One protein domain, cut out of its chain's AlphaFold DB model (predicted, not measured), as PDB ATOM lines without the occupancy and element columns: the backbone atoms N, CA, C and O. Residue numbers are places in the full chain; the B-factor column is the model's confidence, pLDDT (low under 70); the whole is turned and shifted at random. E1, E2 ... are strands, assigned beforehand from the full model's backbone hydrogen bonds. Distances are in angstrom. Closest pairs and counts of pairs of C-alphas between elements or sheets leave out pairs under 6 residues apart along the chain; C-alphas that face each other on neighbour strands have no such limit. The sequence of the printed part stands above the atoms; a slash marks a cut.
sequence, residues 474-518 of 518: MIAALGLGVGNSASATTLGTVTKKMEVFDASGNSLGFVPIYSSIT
ATOM      1  N   MET A 474     130.338 145.101 179.290       86.56
ATOM      2  CA  MET A 474     130.123 145.388 180.710       86.56
ATOM      3  C   MET A 474     129.722 146.859 180.882       86.56
ATOM      4  O   MET A 474     130.504 147.753 180.566       86.56
ATOM      5  N   ILE A 475     128.514 147.118 181.391       83.25
ATOM      6  CA  ILE A 475     128.036 148.475 181.704       83.25
ATOM      7  C   ILE A 475     128.079 148.673 183.222       83.25
ATOM      8  O   ILE A 475     127.355 148.008 183.960       83.25
ATOM      9  N   ALA A 476     128.918 149.597 183.695       82.06
ATOM     10  CA  ALA A 476     128.994 149.977 185.104       82.06
ATOM     11  C   ALA A 476     128.220 151.284 185.341       82.06
ATOM     12  O   ALA A 476     128.662 152.348 184.916       82.06
ATOM     13  N   ALA A 477     127.082 151.211 186.038       78.38
ATOM     14  CA  ALA A 477     126.156 152.341 186.192       78.38
ATOM     15  C   ALA A 477     126.769 153.590 186.859       78.38
ATOM     16  O   ALA A 477     126.351 154.704 186.562       78.38
ATOM     17  N   LEU A 478     127.757 153.415 187.745       77.81
ATOM     18  CA  LEU A 478     128.444 154.510 188.445       77.81
ATOM     19  C   LEU A 478     129.876 154.766 187.928       77.81
ATOM     20  O   LEU A 478     130.549 155.663 188.428       77.81
ATOM     21  N   GLY A 479     130.343 153.998 186.936       71.75
ATOM     22  CA  GLY A 479     131.714 154.044 186.416       71.75
ATOM     23  C   GLY A 479     132.612 152.890 186.884       71.75
ATOM     24  O   GLY A 479     132.247 152.094 187.751       71.75
ATOM     25  N   LEU A 480     133.797 152.785 186.272       83.31
ATOM     26  CA  LEU A 480     134.822 151.788 186.605       83.31
ATOM     27  C   LEU A 480     135.908 152.424 187.479       83.31
ATOM     28  O   LEU A 480     136.571 153.373 187.063       83.31
ATOM     29  N   GLY A 481     136.116 151.883 188.681       76.56
ATOM     30  CA  GLY A 481     137.264 152.238 189.510       76.56
ATOM     31  C   GLY A 481     138.523 151.543 188.996       76.56
ATOM     32  O   GLY A 481     138.577 150.315 188.965       76.56
ATOM     33  N   VAL A 482     139.537 152.314 188.610       79.56
ATOM     34  CA  VAL A 482     140.857 151.795 188.231       79.56
ATOM     35  C   VAL A 482     141.897 152.275 189.239       79.56
ATOM     36  O   VAL A 482     141.991 153.466 189.531       79.56
ATOM     37  N   GLY A 483     142.660 151.345 189.811       73.38
ATOM     38  CA  GLY A 483     143.811 151.679 190.646       73.38
ATOM     39  C   GLY A 483     145.000 152.076 189.777       73.38
ATOM     40  O   GLY A 483     145.172 151.542 188.681       73.38
ATOM     41  N   ASN A 484     145.837 152.994 190.262       72.00
ATOM     42  CA  ASN A 484     147.076 153.297 189.564       72.00
ATOM     43  C   ASN A 484     148.123 152.223 189.877       72.00
ATOM     44  O   ASN A 484     148.731 152.235 190.946       72.00
ATOM     45  N   SER A 485     148.324 151.286 188.953       71.50
ATOM     46  CA  SER A 485     149.281 150.187 189.122       71.50
ATOM     47  C   SER A 485     150.738 150.670 189.209       71.50
ATOM     48  O   SER A 485     151.580 149.940 189.724       71.50
ATOM     49  N   ALA A 486     151.035 151.883 188.718       74.19
ATOM     50  CA  ALA A 486     152.344 152.531 188.810       74.19
ATOM     51  C   ALA A 486     152.216 154.066 188.704       74.19
ATOM     52  O   ALA A 486     151.633 154.591 187.759       74.19
ATOM     53  N   SER A 487     152.773 154.802 189.670       74.06
ATOM     54  CA  SER A 487     152.821 156.273 189.605       74.06
ATOM     55  C   SER A 487     153.803 156.741 188.537       74.06
ATOM     56  O   SER A 487     154.847 156.123 188.356       74.06
ATOM     57  N   ALA A 488     153.474 157.835 187.850       74.81
ATOM     58  CA  ALA A 488     154.301 158.389 186.788       74.81
ATOM     59  C   ALA A 488     154.269 159.910 186.806       74.81
ATOM     60  O   ALA A 488     153.237 160.511 187.110       74.81
ATOM     61  N   THR A 489     155.391 160.522 186.443       76.88
ATOM     62  CA  THR A 489     155.505 161.983 186.320       76.88
ATOM     63  C   THR A 489     155.701 162.424 184.872       76.88
ATOM     64  O   THR A 489     155.450 163.587 184.561       76.88
ATOM     65  N   THR A 490     156.067 161.503 183.967       80.38
ATOM     66  CA  THR A 490     156.203 161.772 182.525       80.38
ATOM     67  C   THR A 490     155.495 160.703 181.683       80.38
ATOM     68  O   THR A 490     155.683 159.504 181.899       80.38
ATOM     69  N   LEU A 491     154.685 161.136 180.708       85.38
ATOM     70  CA  LEU A 491     153.913 160.273 179.800       85.38
ATOM     71  C   LEU A 491     154.633 160.132 178.447       85.38
ATOM     72  O   LEU A 491     155.187 161.107 177.944       85.38
ATOM     73  N   GLY A 492     154.625 158.932 177.857       84.75
ATOM     74  CA  GLY A 492     155.186 158.671 176.522       84.75
ATOM     75  C   GLY A 492     154.296 159.140 175.359       84.75
ATOM     76  O   GLY A 492     153.490 160.057 175.490       84.75
ATOM     77  N   THR A 493     154.400 158.482 174.201       88.12
ATOM     78  CA  THR A 493     153.529 158.748 173.035       88.12
ATOM     79  C   THR A 493     152.214 157.984 173.167       88.12
ATOM     80  O   THR A 493     152.204 156.851 173.645       88.12
ATOM     81  N   VAL A 494     151.088 158.557 172.733       89.44
ATOM     82  CA  VAL A 494     149.794 157.850 172.714       89.44
ATOM     83  C   VAL A 494     149.854 156.681 171.727       89.44
ATOM     84  O   VAL A 494     150.099 156.883 170.542       89.44
ATOM     85  N   THR A 495     149.603 155.465 172.201       89.50
ATOM     86  CA  THR A 495     149.590 154.233 171.397       89.50
ATOM     87  C   THR A 495     148.192 153.692 171.157       89.50
ATOM     88  O   THR A 495     147.955 153.064 170.125       89.50
ATOM     89  N   LYS A 496     147.253 153.924 172.081       89.94
ATOM     90  CA  LYS A 496     145.850 153.507 171.953       89.94
ATOM     91  C   LYS A 496     144.909 154.546 172.554       89.94
ATOM     92  O   LYS A 496     145.335 155.505 173.190       89.94
ATOM     93  N   LYS A 497     143.613 154.353 172.336       86.19
ATOM     94  CA  LYS A 497     142.532 155.150 172.910       86.19
ATOM     95  C   LYS A 497     141.512 154.197 173.527       86.19
ATOM     96  O   LYS A 497     141.102 153.251 172.860       86.19
ATOM     97  N   MET A 498     141.146 154.416 174.782       86.62
ATOM     98  CA  MET A 498     140.039 153.730 175.445       86.62
ATOM     99  C   MET A 498     138.781 154.568 175.258       86.62
ATOM    100  O   MET A 498     138.749 155.714 175.687       86.62
ATOM    101  N   GLU A 499     137.765 154.021 174.607       86.06
ATOM    102  CA  GLU A 499     136.475 154.695 174.460       86.06
ATOM    103  C   GLU A 499     135.684 154.653 175.773       86.06
ATOM    104  O   GLU A 499     135.681 153.640 176.473       86.06
ATOM    105  N   VAL A 500     135.025 155.757 176.110       82.69
ATOM    106  CA  VAL A 500     134.174 155.913 177.294       82.69
ATOM    107  C   VAL A 500     132.733 155.998 176.817       82.69
ATOM    108  O   VAL A 500     132.463 156.713 175.860       82.69
ATOM    109  N   PHE A 501     131.810 155.304 177.482       79.25
ATOM    110  CA  PHE A 501     130.386 155.304 177.138       79.25
ATOM    111  C   PHE A 501     129.531 155.874 178.279       79.25
ATOM    112  O   PHE A 501     129.949 155.844 179.436       79.25
ATOM    113  N   ASP A 502     128.332 156.369 177.965       77.38
ATOM    114  CA  ASP A 502     127.306 156.703 178.957       77.38
ATOM    115  C   ASP A 502     126.585 155.445 179.484       77.38
ATOM    116  O   ASP A 502     126.805 154.326 179.013       77.38
ATOM    117  N   ALA A 503     125.694 155.629 180.466       72.69
ATOM    118  CA  ALA A 503     124.918 154.541 181.072       72.69
ATOM    119  C   ALA A 503     123.975 153.819 180.085       72.69
ATOM    120  O   ALA A 503     123.547 152.699 180.357       72.69
ATOM    121  N   SER A 504     123.680 154.438 178.940       77.38
ATOM    122  CA  SER A 504     122.864 153.878 177.858       77.38
ATOM    123  C   SER A 504     123.719 153.212 176.771       77.38
ATOM    124  O   SER A 504     123.185 152.631 175.828       77.38
ATOM    125  N   GLY A 505     125.048 153.261 176.898       76.38
ATOM    126  CA  GLY A 505     125.999 152.654 175.979       76.38
ATOM    127  C   GLY A 505     126.394 153.515 174.775       76.38
ATOM    128  O   GLY A 505     126.981 152.945 173.852       76.38
ATOM    129  N   ASN A 506     126.115 154.826 174.772       79.88
ATOM    130  CA  ASN A 506     126.556 155.774 173.737       79.88
ATOM    131  C   ASN A 506     127.981 156.267 174.008       79.88
ATOM    132  O   ASN A 506     128.330 156.508 175.158       79.88
ATOM    133  N   SER A 507     128.802 156.445 172.970       84.75
ATOM    134  CA  SER A 507     130.183 156.929 173.128       84.75
ATOM    135  C   SER A 507     130.226 158.392 173.580       84.75
ATOM    136  O   SER A 507     129.598 159.259 172.977       84.75
ATOM    137  N   LEU A 508     130.985 158.661 174.639       83.12
ATOM    138  CA  LEU A 508     131.231 159.978 175.229       83.12
ATOM    139  C   LEU A 508     132.603 160.558 174.846       83.12
ATOM    140  O   LEU A 508     132.862 161.731 175.108       83.12
ATOM    141  N   GLY A 509     133.494 159.763 174.247       87.12
ATOM    142  CA  GLY A 509     134.848 160.181 173.874       87.12
ATOM    143  C   GLY A 509     135.916 159.148 174.227       87.12
ATOM    144  O   GLY A 509     135.608 157.996 174.513       87.12
ATOM    145  N   PHE A 510     137.193 159.548 174.199       88.06
ATOM    146  CA  PHE A 510     138.322 158.626 174.357       88.06
ATOM    147  C   PHE A 510     139.358 159.099 175.385       88.06
ATOM    148  O   PHE A 510     139.779 160.255 175.361       88.06
ATOM    149  N   VAL A 511     139.854 158.174 176.206       87.56
ATOM    150  CA  VAL A 511     141.018 158.335 177.087       87.56
ATOM    151  C   VAL A 511     142.281 157.852 176.353       87.56
ATOM    152  O   VAL A 511     142.301 156.716 175.870       87.56
ATOM    153  N   PRO A 512     143.344 158.665 176.226       85.38
ATOM    154  CA  PRO A 512     144.591 158.242 175.589       85.38
ATOM    155  C   PRO A 512     145.362 157.227 176.453       85.38
ATOM    156  O   PRO A 512     145.490 157.394 177.662       85.38
ATOM    157  N   ILE A 513     145.915 156.194 175.820       87.19
ATOM    158  CA  ILE A 513     146.792 155.179 176.422       87.19
ATOM    159  C   ILE A 513     148.201 155.406 175.877       87.19
ATOM    160  O   ILE A 513     148.390 155.403 174.662       87.19
ATOM    161  N   TYR A 514     149.185 155.593 176.755       87.56
ATOM    162  CA  TYR A 514     150.568 155.914 176.386       87.56
ATOM    163  C   TYR A 514     151.457 154.664 176.259       87.56
ATOM    164  O   TYR A 514     151.195 153.645 176.892       87.56
ATOM    165  N   SER A 515     152.507 154.724 175.430       86.69
ATOM    166  CA  SER A 515     153.474 153.629 175.207       86.69
ATOM    167  C   SER A 515     154.271 153.246 176.451       86.69
ATOM    168  O   SER A 515     154.748 152.119 176.546       86.69
ATOM    169  N   SER A 516     154.488 154.203 177.353       82.06
ATOM    170  CA  SER A 516     155.386 154.087 178.500       82.06
ATOM    171  C   SER A 516     155.076 155.171 179.529       82.06
ATOM    172  O   SER A 516     154.525 156.224 179.188       82.06
ATOM    173  N   ILE A 517     155.478 154.913 180.771       80.69
ATOM    174  CA  ILE A 517     155.407 155.840 181.898       80.69
ATOM    175  C   ILE A 517     156.722 155.757 182.696       80.69
ATOM    176  O   ILE A 517     157.265 154.658 182.827       80.69
ATOM    177  N   THR A 518     157.239 156.892 183.185       69.19
ATOM    178  CA  THR A 518     158.419 156.978 184.080       69.19
ATOM    179  C   THR A 518     158.181 157.894 185.269       69.19
ATOM    180  O   THR A 518     157.410 158.885 185.141       69.19
TER     181      THR A 518
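AT A GLANCE: This is residues 474 to 518 of the 518 residues of an uncharacterized protein of Streptomyces griseoaurantiacus (UniProt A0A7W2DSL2). This piece has little regular structure: a long stretch with no named element, residues 474 to 493, runs out and turns back into one twisted hairpin of strands, E1 then E2, so that the two make a long, open loop with residues 480 to 485 sticking out. The printed part has 45 residues, 16 of them in the two antiparallel strands, and no named helix; the class is all strand. It is loose, with a radius of gyration of the C-alphas of 12.8 A, and spans 36 by 19 by 14 A.

HOW THE PARTS SIT: Past residue 493, look for E1, residues 494 to 501, and E2, residues 507 to 514, a hairpin with a tight link and 154 degrees between directions. C-alphas 494 and 514 face each other at 4.2 A; N 498 and O 511 are within hydrogen-bond range at 2.8 A.

IN THESE COORDINATES: Find C-alpha 494 at (149.794, 157.850, 172.714); E1 runs 20.1 A from there. E2 runs 20.7 A to C-alpha 514 at (150.568, 155.914, 176.386).

THE WHOLE: The C-alphas farthest apart, Ser 504 and Thr 518, are 36.2 A apart. The printed part has no cut; residue 518, the chain's last, is under 70 in pLDDT.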